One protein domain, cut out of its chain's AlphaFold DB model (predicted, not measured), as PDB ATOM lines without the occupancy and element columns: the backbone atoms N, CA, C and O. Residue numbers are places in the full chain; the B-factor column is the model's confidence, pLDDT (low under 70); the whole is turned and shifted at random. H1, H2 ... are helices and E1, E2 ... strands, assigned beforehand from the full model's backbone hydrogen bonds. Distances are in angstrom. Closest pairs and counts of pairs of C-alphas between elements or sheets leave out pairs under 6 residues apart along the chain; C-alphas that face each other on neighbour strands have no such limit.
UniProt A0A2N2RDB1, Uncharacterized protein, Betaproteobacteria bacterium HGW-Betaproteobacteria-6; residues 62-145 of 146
ATOM      1  N   GLY A  62     244.403 244.353 243.035       83.81
ATOM      2  CA  GLY A  62     243.525 243.706 244.019       83.81
ATOM      3  C   GLY A  62     242.936 242.385 243.518       83.81
ATOM      4  O   GLY A  62     243.040 241.357 244.187       83.81
ATOM      5  N   ALA A  63     242.390 242.386 242.300       84.81
ATOM      6  CA  ALA A  63     241.849 241.179 241.680       84.81
ATOM      7  C   ALA A  63     242.957 240.160 241.366       84.81
ATOM      8  O   ALA A  63     242.785 238.966 241.599       84.81
ATOM      9  N   LEU A  64     244.114 240.624 240.875       85.81
ATOM     10  CA  LEU A  64     245.267 239.761 240.599       85.81
ATOM     11  C   LEU A  64     245.820 239.112 241.874       85.81
ATOM     12  O   LEU A  64     246.172 237.935 241.840       85.81
ATOM     13  N   ARG A  65     245.854 239.845 242.996       83.19
ATOM     14  CA  ARG A  65     246.250 239.307 244.303       83.19
ATOM     15  C   ARG A  65     245.285 238.213 244.747       83.19
ATOM     16  O   ARG A  65     245.744 237.125 245.066       83.19
ATOM     17  N   LEU A  66     243.971 238.445 244.642       81.56
ATOM     18  CA  LEU A  66     242.957 237.436 244.968       81.56
ATOM     19  C   LEU A  66     243.074 236.167 244.106       81.56
ATOM     20  O   LEU A  66     242.896 235.064 244.614       81.56
ATOM     21  N   LEU A  67     243.386 236.302 242.813       83.88
ATOM     22  CA  LEU A  67     243.598 235.149 241.923       83.88
ATOM     23  C   LEU A  67     244.824 234.309 242.304       83.88
ATOM     24  O   LEU A  67     244.873 233.128 241.963       83.88
ATOM     25  N   GLY A  68     245.811 234.913 242.967       81.00
ATOM     26  CA  GLY A  68     247.009 234.229 243.452       81.00
ATOM     27  C   GLY A  68     246.785 233.400 244.720       81.00
ATOM     28  O   GLY A  68     247.654 232.600 245.072       81.00
ATOM     29  N   GLU A  69     245.644 233.563 245.390       78.31
ATOM     30  CA  GLU A  69     245.346 232.897 246.655       78.31
ATOM     31  C   GLU A  69     245.139 231.383 246.502       78.31
ATOM     32  O   GLU A  69     244.570 230.885 245.525       78.31
ATOM     33  N   THR A  70     245.595 230.611 247.498       62.12
ATOM     34  CA  THR A  70     245.381 229.157 247.549       62.12
ATOM     35  C   THR A  70     243.935 228.850 247.909       62.12
ATOM     36  O   THR A  70     243.563 228.684 249.064       62.12
ATOM     37  N   GLY A  71     243.109 228.788 246.879       59.97
ATOM     38  CA  GLY A  71     241.663 228.675 246.981       59.97
ATOM     39  C   GLY A  71     241.112 229.566 245.892       59.97
ATOM     40  O   GLY A  71     241.591 230.675 245.727       59.97
ATOM     41  N   LYS A  72     240.180 229.066 245.082       54.22
ATOM     42  CA  LYS A  72     239.646 229.800 243.928       54.22
ATOM     43  C   LYS A  72     238.850 231.016 244.415       54.22
ATOM     44  O   LYS A  72     237.624 230.969 244.426       54.22
ATOM     45  N   GLY A  73     239.546 232.063 244.855       58.38
ATOM     46  CA  GLY A  73     238.991 233.363 245.159       58.38
ATOM     47  C   GLY A  73     238.260 233.802 243.909       58.38
ATOM     48  O   GLY A  73     238.867 234.074 242.874       58.38
ATOM     49  N   GLN A  74     236.936 233.714 243.958       66.50
ATOM     50  CA  GLN A  74     236.126 233.992 242.795       66.50
ATOM     51  C   GLN A  74     236.070 235.505 242.668       66.50
ATOM     52  O   GLN A  74     235.285 236.159 243.348       66.50
ATOM     53  N   VAL A  75     236.944 236.053 241.823       72.19
ATOM     54  CA  VAL A  75     236.872 237.455 241.421       72.19
ATOM     55  C   VAL A  75     235.516 237.651 240.749       72.19
ATOM     56  O   VAL A  75     235.272 237.147 239.650       72.19
ATOM     57  N   SER A  76     234.608 238.334 241.434       75.12
ATOM     58  CA  SER A  76     233.380 238.846 240.839       75.12
ATOM     59  C   SER A  76     233.650 240.183 240.157       75.12
ATOM     60  O   SER A  76     234.668 240.832 240.409       75.12
ATOM     61  N   ALA A  77     232.711 240.608 239.310       77.56
ATOM     62  CA  ALA A  77     232.679 241.987 238.841       77.56
ATOM     63  C   ALA A  77     232.615 242.947 240.043       77.56
ATOM     64  O   ALA A  77     231.928 242.649 241.023       77.56
ATOM     65  N   GLY A  78     233.344 244.059 239.961       80.69
ATOM     66  CA  GLY A  78     233.467 245.056 241.025       80.69
ATOM     67  C   GLY A  78     234.906 245.539 241.201       80.69
ATOM     68  O   GLY A  78     235.826 245.030 240.552       80.69
ATOM     69  N   ASP A  79     235.079 246.504 242.100       83.62
ATOM     70  CA  ASP A  79     236.383 247.064 242.431       83.62
ATOM     71  C   ASP A  79     237.035 246.272 243.568       83.62
ATOM     72  O   ASP A  79     236.429 245.980 244.605       83.62
ATOM     73  N   TRP A  80     238.298 245.907 243.358       85.62
ATOM     74  CA  TRP A  80     239.086 245.113 244.295       85.62
ATOM     75  C   TRP A  80     240.282 245.912 244.787       85.62
ATOM     76  O   TRP A  80     241.084 246.406 243.993       85.62
ATOM     77  N   LEU A  81     240.429 245.978 246.106       84.06
ATOM     78  CA  LEU A  81     241.499 246.680 246.794       84.06
ATOM     79  C   LEU A  81     242.338 245.707 247.626       84.06
ATOM     80  O   LEU A  81     241.830 244.807 248.293       84.06
ATOM     81  N   CYS A  82     243.648 245.924 247.612       82.62
ATOM     82  CA  CYS A  82     244.567 245.289 248.549       82.62
ATOM     83  C   CYS A  82     244.528 246.040 249.885       82.62
ATOM     84  O   CYS A  82     244.640 247.265 249.888       82.62
ATOM     85  N   ALA A  83     244.419 245.319 251.001       80.50
ATOM     86  CA  ALA A  83     244.458 245.899 252.337       80.50
ATOM     87  C   ALA A  83     245.438 245.113 253.218       80.50
ATOM     88  O   ALA A  83     245.130 244.034 253.715       80.50
ATOM     89  N   ASP A  84     246.634 245.653 253.425       77.25
ATOM     90  CA  ASP A  84     247.610 245.040 254.324       77.25
ATOM     91  C   ASP A  84     247.371 245.543 255.761       77.25
ATOM     92  O   ASP A  84     247.246 246.757 255.967       77.25
ATOM     93  N   PRO A  85     247.263 244.651 256.766       74.19
ATOM     94  CA  PRO A  85     247.088 245.076 258.148       74.19
ATOM     95  C   PRO A  85     248.341 245.803 258.638       74.19
ATOM     96  O   PRO A  85     249.466 245.362 258.419       74.19
ATOM     97  N   VAL A  86     248.148 246.925 259.330       75.62
ATOM     98  CA  VAL A  86     249.234 247.751 259.874       75.62
ATOM     99  C   VAL A  86     248.911 248.170 261.299       75.62
ATOM    100  O   VAL A  86     247.745 248.333 261.660       75.62
ATOM    101  N   HIS A  87     249.941 248.389 262.115       74.12
ATOM    102  CA  HIS A  87     249.746 248.879 263.474       74.12
ATOM    103  C   HIS A  87     249.955 250.394 263.533       74.12
ATOM    104  O   HIS A  87     250.997 250.913 263.136       74.12
ATOM    105  N   LEU A  88     248.994 251.121 264.097       78.56
ATOM    106  CA  LEU A  88     249.110 252.561 264.323       78.56
ATOM    107  C   LEU A  88     249.609 252.821 265.746       78.56
ATOM    108  O   LEU A  88     248.989 252.415 266.725       78.56
ATOM    109  N   ARG A  89     250.758 253.486 265.883       78.19
ATOM    110  CA  ARG A  89     251.321 253.894 267.177       78.19
ATOM    111  C   ARG A  89     251.135 255.387 267.377       78.19
ATOM    112  O   ARG A  89     251.556 256.183 266.542       78.19
ATOM    113  N   PHE A  90     250.581 255.774 268.521       79.75
ATOM    114  CA  PHE A  90     250.561 257.173 268.933       79.75
ATOM    115  C   PHE A  90     251.931 257.562 269.488       79.75
ATOM    116  O   PHE A  90     252.416 256.974 270.455       79.75
ATOM    117  N   HIS A  91     252.563 258.549 268.865       78.88
ATOM    118  CA  HIS A  91     253.803 259.146 269.338       78.88
ATOM    119  C   HIS A  91     253.611 260.656 269.482       78.88
ATOM    120  O   HIS A  91     253.762 261.414 268.519       78.88
ATOM    121  N   HIS A  92     253.303 261.083 270.709       82.50
ATOM    122  CA  HIS A  92     252.922 262.459 271.042       82.50
ATOM    123  C   HIS A  92     251.749 262.936 270.168       82.50
ATOM    124  O   HIS A  92     250.655 262.392 270.270       82.50
ATOM    125  N   GLU A  93     251.974 263.906 269.285       81.62
ATOM    126  CA  GLU A  93     250.948 264.502 268.418       81.62
ATOM    127  C   GLU A  93     250.883 263.850 267.024       81.62
ATOM    128  O   GLU A  93     250.345 264.432 266.084       81.62
ATOM    129  N   ARG A  94     251.485 262.667 266.839       79.69
ATOM    130  CA  ARG A  94     251.548 261.992 265.534       79.69
ATOM    131  C   ARG A  94     251.137 260.533 265.629       79.69
ATOM    132  O   ARG A  94     251.456 259.844 266.597       79.69
ATOM    133  N   ILE A  95     250.484 260.062 264.573       81.12
ATOM    134  CA  ILE A  95     250.255 258.642 264.331       81.12
ATOM    135  C   ILE A  95     251.407 258.137 263.465       81.12
ATOM    136  O   ILE A  95     251.680 258.688 262.399       81.12
ATOM    137  N   VAL A  96     252.100 257.110 263.941       82.50
ATOM    138  CA  VAL A  96     253.184 256.439 263.227       82.50
ATOM    139  C   VAL A  96     252.687 255.073 262.786       82.50
ATOM    140  O   VAL A  96     252.215 254.290 263.610       82.50
ATOM    141  N   LEU A  97     252.813 254.787 261.494       74.31
ATOM    142  CA  LEU A  97     252.600 253.450 260.959       74.31
ATOM    143  C   LEU A  97     253.793 252.577 261.365       74.31
ATOM    144  O   LEU A  97     254.933 252.875 261.007       74.31
ATOM    145  N   ALA A  98     253.539 251.541 262.153       69.50
ATOM    146  CA  ALA A  98     254.501 250.485 262.414       69.50
ATOM    147  C   ALA A  98     254.345 249.382 261.361       69.50
ATOM    148  O   ALA A  98     253.248 249.157 260.846       69.50
ATOM    149  N   ASP A  99     255.466 248.739 261.042       63.03
ATOM    150  CA  ASP A  99     255.565 247.720 260.002       63.03
ATOM    151  C   ASP A  99     254.561 246.577 260.223       63.03
ATOM    152  O   ASP A  99     254.410 246.082 261.342       63.03
ATOM    153  N   ALA A 100     253.898 246.157 259.144       56.28
ATOM    154  CA  ALA A 100     253.002 245.006 259.122       56.28
ATOM    155  C   ALA A 100     253.732 243.733 259.579       56.28
ATOM    156  O   ALA A 100     253.148 242.917 260.284       56.28
ATOM    157  N   GLY A 101     255.034 243.618 259.267       55.00
ATOM    158  CA  GLY A 101     255.923 242.529 259.690       55.00
ATOM    159  C   GLY A 101     256.161 242.410 261.201       55.00
ATOM    160  O   GLY A 101     256.792 241.453 261.640       55.00
ATOM    161  N   ALA A 102     255.675 243.358 262.008       53.53
ATOM    162  CA  ALA A 102     255.848 243.343 263.460       53.53
ATOM    163  C   ALA A 102     254.897 242.380 264.198       53.53
ATOM    164  O   ALA A 102     255.040 242.231 265.412       53.53
ATOM    165  N   PHE A 103     253.942 241.748 263.502       58.19
ATOM    166  CA  PHE A 103     252.981 240.815 264.096       58.19
ATOM    167  C   PHE A 103     252.946 239.462 263.381       58.19
ATOM    168  O   PHE A 103     252.779 239.388 262.164       58.19
ATOM    169  N   GLU A 104     252.995 238.386 264.168       64.19
ATOM    170  CA  GLU A 104     252.423 237.097 263.783       64.19
ATOM    171  C   GLU A 104     250.921 237.165 264.082       64.19
ATOM    172  O   GLU A 104     250.496 236.902 265.201       64.19
ATOM    173  N   LEU A 105     250.128 237.622 263.110       70.94
ATOM    174  CA  LEU A 105     248.671 237.579 263.222       70.94
ATOM    175  C   LEU A 105     248.212 236.143 262.968       70.94
ATOM    176  O   LEU A 105     248.476 235.596 261.891       70.94
ATOM    177  N   GLU A 106     247.530 235.532 263.933       77.62
ATOM    178  CA  GLU A 106     246.967 234.202 263.720       77.62
ATOM    179  C   GLU A 106     245.759 234.261 262.774       77.62
ATOM    180  O   GLU A 106     245.080 235.282 262.631       77.62
ATOM    181  N   LEU A 107     245.463 233.140 262.112       78.25
ATOM    182  CA  LEU A 107     244.352 233.067 261.163       78.25
ATOM    183  C   LEU A 107     243.005 233.400 261.827       78.25
ATOM    184  O   LEU A 107     242.199 234.122 261.241       78.25
ATOM    185  N   ASP A 108     242.776 232.906 263.044       83.12
ATOM    186  CA  ASP A 108     241.527 233.128 263.779       83.12
ATOM    187  C   ASP A 108     241.365 234.605 264.175       83.12
ATOM    188  O   ASP A 108     240.272 235.168 264.075       83.12
ATOM    189  N   GLU A 109     242.462 235.278 264.536       82.62
ATOM    190  CA  GLU A 109     242.472 236.719 264.808       82.62
ATOM    191  C   GLU A 109     242.163 237.524 263.541       82.62
ATOM    192  O   GLU A 109     241.306 238.413 263.557       82.62
ATOM    193  N   ALA A 110     242.799 237.180 262.417       81.50
ATOM    194  CA  ALA A 110     242.540 237.814 261.126       81.50
ATOM    195  C   ALA A 110     241.068 237.671 260.703       81.50
ATOM    196  O   ALA A 110     240.457 238.622 260.198       81.50
ATOM    197  N   GLN A 111     240.469 236.502 260.947       85.38
ATOM    198  CA  GLN A 111     239.050 236.248 260.698       85.38
ATOM    199  C   GLN A 111     238.148 237.084 261.610       85.38
ATOM    200  O   GLN A 111     237.186 237.678 261.119       85.38
ATOM    201  N   ALA A 112     238.459 237.184 262.904       88.56
ATOM    202  CA  ALA A 112     237.686 237.982 263.857       88.56
ATOM    203  C   ALA A 112     237.718 239.486 263.526       88.56
ATOM    204  O   ALA A 112     236.681 240.160 263.552       88.56
ATOM    205  N   ILE A 113     238.888 240.008 263.143       85.38
ATOM    206  CA  ILE A 113     239.048 241.393 262.678       85.38
ATOM    207  C   ILE A 113     238.229 241.613 261.407       85.38
ATOM    208  O   ILE A 113     237.441 242.554 261.331       85.38
ATOM    209  N   THR A 114     238.354 240.714 260.430       86.56
ATOM    210  CA  THR A 114     237.612 240.796 259.164       86.56
ATOM    211  C   THR A 114     236.099 240.749 259.382       86.56
ATOM    212  O   THR A 114     235.361 241.491 258.736       86.56
ATOM    213  N   ALA A 115     235.613 239.914 260.304       90.31
ATOM    214  CA  ALA A 115     234.198 239.863 260.664       90.31
ATOM    215  C   ALA A 115     233.721 241.187 261.282       90.31
ATOM    216  O   ALA A 115     232.656 241.683 260.918       90.31
ATOM    217  N   SER A 116     234.531 241.787 262.157       91.25
ATOM    218  CA  SER A 116     234.227 243.081 262.779       91.25
ATOM    219  C   SER A 116     234.192 244.215 261.748       91.25
ATOM    220  O   SER A 116     233.241 244.989 261.724       91.25
ATOM    221  N   LEU A 117     235.169 244.265 260.834       89.62
ATOM    222  CA  LEU A 117     235.201 245.236 259.732       89.62
ATOM    223  C   LEU A 117     233.991 245.089 258.805       89.62
ATOM    224  O   LEU A 117     233.376 246.082 258.440       89.62
ATOM    225  N   ASN A 118     233.616 243.855 258.465       90.69
ATOM    226  CA  ASN A 118     232.425 243.588 257.660       90.69
ATOM    227  C   ASN A 118     231.123 243.976 258.363       90.69
ATOM    228  O   ASN A 118     230.147 244.272 257.684       90.69
ATOM    229  N   SER A 119     231.084 243.943 259.696       94.00
ATOM    230  CA  SER A 119     229.919 244.405 260.449       94.00
ATOM    231  C   SER A 119     229.810 245.928 260.445       94.00
ATOM    232  O   SER A 119     228.701 246.444 260.357       94.00
ATOM    233  N   GLU A 120     230.934 246.632 260.569       92.94
ATOM    234  CA  GLU A 120     230.963 248.096 260.656       92.94
ATOM    235  C   GLU A 120     230.795 248.763 259.284       92.94
ATOM    236  O   GLU A 120     230.078 249.747 259.158       92.94
ATOM    237  N   PHE A 121     231.422 248.204 258.247       88.44
ATOM    238  CA  PHE A 121     231.499 248.791 256.903       88.44
ATOM    239  C   PHE A 121     230.662 248.029 255.867       88.44
ATOM    240  O   PHE A 121     231.001 247.998 254.681       88.44
ATOM    241  N   ALA A 122     229.577 247.389 256.313       88.38
ATOM    242  CA  ALA A 122     228.701 246.576 255.469       88.38
ATOM    243  C   ALA A 122     228.076 247.358 254.295       88.38
ATOM    244  O   ALA A 122     227.668 246.761 253.301       88.38
ATOM    245  N   ASP A 123     227.976 248.681 254.421       89.00
ATOM    246  CA  ASP A 123     227.457 249.614 253.420       89.00
ATOM    247  C   ASP A 123     228.502 250.048 252.379       89.00
ATOM    248  O   ASP A 123     228.130 250.521 251.308       89.00
ATOM    249  N   ILE A 124     229.795 249.871 252.670       85.75
ATOM    250  CA  ILE A 124     230.906 250.262 251.789       85.75
ATOM    251  C   ILE A 124     231.405 249.068 250.976       85.75
ATOM    252  O   ILE A 124     231.753 249.196 249.804       85.75
ATOM    253  N   GLY A 125     231.487 247.889 251.589       84.88
ATOM    254  CA  GLY A 125     232.044 246.730 250.909       84.88
ATOM    255  C   GLY A 125     232.237 245.524 251.807       84.88
ATOM    256  O   GLY A 125     231.635 245.391 252.869       84.88
ATOM    257  N   ARG A 126     233.083 244.610 251.338       86.81
ATOM    258  CA  ARG A 126     233.355 243.337 251.989       86.81
ATOM    259  C   ARG A 126     234.848 243.059 252.064       86.81
ATOM    260  O   ARG A 126     235.556 243.043 251.064       86.81
ATOM    261  N   PHE A 127     235.311 242.768 253.265       87.19
ATOM    262  CA  PHE A 127     236.668 242.367 253.588       87.19
ATOM    263  C   PHE A 127     236.782 240.842 253.588       87.19
ATOM    264  O   PHE A 127     235.895 240.128 254.071       87.19
ATOM    265  N   HIS A 128     237.898 240.350 253.067       83.38
ATOM    266  CA  HIS A 128     238.246 238.943 252.975       83.38
ATOM    267  C   HIS A 128     239.652 238.736 253.539       83.38
ATOM    268  O   HIS A 128     240.577 239.475 253.203       83.38
ATOM    269  N   VAL A 129     239.826 237.703 254.362       81.19
ATOM    270  CA  VAL A 129     241.165 237.253 254.759       81.19
ATOM    271  C   VAL A 129     241.813 236.584 253.550       81.19
ATOM    272  O   VAL A 129     241.216 235.679 252.962       81.19
ATOM    273  N   ALA A 130     243.012 237.026 253.180       74.31
ATOM    274  CA  ALA A 130     243.833 236.385 252.164       74.31
ATOM    275  C   ALA A 130     244.974 235.595 252.828       74.31
ATOM    276  O   ALA A 130     245.351 235.835 253.975       74.31
ATOM    277  N   THR A 131     245.475 234.582 252.130       66.38
ATOM    278  CA  THR A 131     246.549 233.707 252.599       66.38
ATOM    279  C   THR A 131     247.904 234.343 252.289       66.38
ATOM    280  O   THR A 131     248.135 234.944 251.247       66.38
ATOM    281  N   VAL A 132     248.847 234.196 253.214       54.25
ATOM    282  CA  VAL A 132     250.232 234.655 253.050       54.25
ATOM    283  C   VAL A 132     250.945 233.944 251.890       54.25
ATOM    284  O   VAL A 132     250.927 232.710 251.836       54.25
ATOM    285  N   PRO A 133     251.758 234.646 251.076       49.94
ATOM    286  CA  PRO A 133     252.960 234.063 250.505       49.94
ATOM    287  C   PRO A 133     254.175 234.296 251.427       49.94
ATOM    288  O   PRO A 133     254.403 235.403 251.897       49.94
ATOM    289  N   ARG A 134     254.937 233.213 251.645       44.72
ATOM    290  CA  ARG A 134     256.190 232.927 252.404       44.72
ATOM    291  C   ARG A 134     257.044 234.011 253.116       44.72
ATOM    292  O   ARG A 134     257.931 233.595 253.852       44.72
ATOM    293  N   PHE A 135     256.850 235.318 252.944       38.31
ATOM    294  CA  PHE A 135     257.758 236.360 253.457       38.31
ATOM    295  C   PHE A 135     257.090 237.573 254.139       38.31
ATOM    296  O   PHE A 135     257.808 238.467 254.572       38.31
ATOM    297  N   GLN A 136     255.760 237.624 254.287       40.97
ATOM    298  CA  GLN A 136     255.047 238.722 254.976       40.97
ATOM    299  C   GLN A 136     253.848 238.177 255.779       40.97
ATOM    300  O   GLN A 136     253.328 237.130 255.407       40.97
ATOM    301  N   PRO A 137     253.387 238.825 256.864       45.03
ATOM    302  CA  PRO A 137     252.173 238.399 257.570       45.03
ATOM    303  C   PRO A 137     250.897 238.570 256.722       45.03
ATOM    304  O   PRO A 137     250.923 239.195 255.662       45.03
ATOM    305  N   LEU A 138     249.796 237.948 257.174       46.16
ATOM    306  CA  LEU A 138     248.533 237.758 256.436       46.16
ATOM    307  C   LEU A 138     248.011 239.052 255.795       46.16
ATOM    308  O   LEU A 138     247.646 239.976 256.521       46.16
ATOM    309  N   PRO A 139     247.900 239.121 254.460       52.31
ATOM    310  CA  PRO A 139     247.196 240.220 253.826       52.31
ATOM    311  C   PRO A 139     245.678 240.043 253.910       52.31
ATOM    312  O   PRO A 139     245.166 238.926 253.953       52.31
ATOM    313  N   ALA A 140     244.935 241.147 253.890       54.81
ATOM    314  CA  ALA A 140     243.505 241.134 253.618       54.81
ATOM    315  C   ALA A 140     243.250 241.670 252.200       54.81
ATOM    316  O   ALA A 140     243.981 242.504 251.659       54.81
ATOM    317  N   VAL A 141     242.194 241.180 251.563       53.38
ATOM    318  CA  VAL A 141     241.695 241.723 250.299       53.38
ATOM    319  C   VAL A 141     240.306 242.276 250.567       53.38
ATOM    320  O   VAL A 141     239.461 241.595 251.141       53.38
ATOM    321  N   ALA A 142     240.058 243.516 250.163       56.19
ATOM    322  CA  ALA A 142     238.743 244.129 250.241       56.19
ATOM    323  C   ALA A 142     238.125 244.192 248.841       56.19
ATOM    324  O   ALA A 142     238.787 244.554 247.869       56.19
ATOM    325  N   SER A 143     236.850 243.848 248.731       56.50
ATOM    326  CA  SER A 143     236.016 244.190 247.585       56.50
ATOM    327  C   SER A 143     235.123 245.351 247.986       56.50
ATOM    328  O   SER A 143     234.480 245.300 249.033       56.50
ATOM    329  N   ILE A 144     235.069 246.393 247.165       53.97
ATOM    330  CA  ILE A 144     234.044 247.425 247.293       53.97
ATOM    331  C   ILE A 144     232.886 246.991 246.402       53.97
ATOM    332  O   ILE A 144     233.050 246.809 245.193       53.97
ATOM    333  N   ALA A 145     231.717 246.798 247.007       47.00
ATOM    334  CA  ALA A 145     230.494 246.634 246.242       47.00
ATOM    335  C   ALA A 145     230.087 248.030 245.761       47.00
ATOM    336  O   ALA A 145     229.793 248.896 246.580       47.00
TER     337      ALA A 145
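AT A GLANCE: This is residues 62 to 145 of the 146 residues of an uncharacterized protein of Betaproteobacteria bacterium HGW-Betaproteobacteria-6 (UniProt A0A2N2RDB1). A small three-stranded sheet, E1, E5 and E4, has helix H2 lying lengthwise over E4 on one face and the short helix H1 on the opposite face, while a separate hairpin, E2 and E3, reaches away from this body like an arm. The arm helps make the longest axis, and between E4 and E5 the chain makes a wide loop. The printed part has 84 residues with two named helices and five named strands, in the order H1 E1 E2 E3 H2 E4 E5; both sheets, E1 - E5 - E4 and E2 - E3, are antiparallel. The class is mixed, helices and strands. The whole is only just compact, close to loose, with a radius of gyration of the C-alphas of 13.8 A and spans of 43 by 33 by 22 A.

HOW THE PARTS SIT: H1, residues 62 to 67, is on the sheet of E1, residues 79 to 83, E5, residues 140 to 144, and E4, residues 125 to 129. H1 stands up from the sheet at 46 degrees, with a height over the sheet of 8.1 A. It touches E1, where the closest C-alphas, those of Gly 62 and Leu 81, are 4.5 A apart. E1 and E5 are antiparallel at 152 degrees, with N 81 and O 142 within hydrogen-bond range at 2.8 A. E2, residues 87 to 91, and E3, residues 94 to 98, form a hairpin, with N 89 and O 96 2.8 A apart; E2 is apart from E1, E4 and E5. H2, residues 107 to 120, is on the opposite face to H1, at a height over the sheet of 6.3 A. It runs along E4, at 3 degrees on the local plane, and touches it; their closest C-alphas, those of Asn 118 and Arg 126, are 5.8 A apart. E4 and E5 form a hairpin at 162 degrees, with N 126 and O 143 2.8 A apart. In H1 and H2 every O i to N i+4 pair is within hydrogen-bond range.

IN THESE COORDINATES: H1 begins at C-alpha 62, (243.525, 243.706, 244.019), and is 8.8 A long from first to last C-alpha. E1 measures 12.8 A, E2 12.5 A and E3 12.3 A. H2 runs 20.1 A from C-alpha 107, (244.352, 233.067, 261.163). E4 measures 13.7 A, and E5 13.0 A, ending at C-alpha 144, (234.044, 247.425, 247.293).

THE WHOLE: The two C-alphas farthest apart, those of Lys 72 and His 92, are 44.5 A apart. The printed part has no cut, and the link from H1 to E1, with 11 residues, is long. The mean pLDDT of the printed part is 73.6; residues 70 to 74, 98 to 104 and 131 to 145 are under 70.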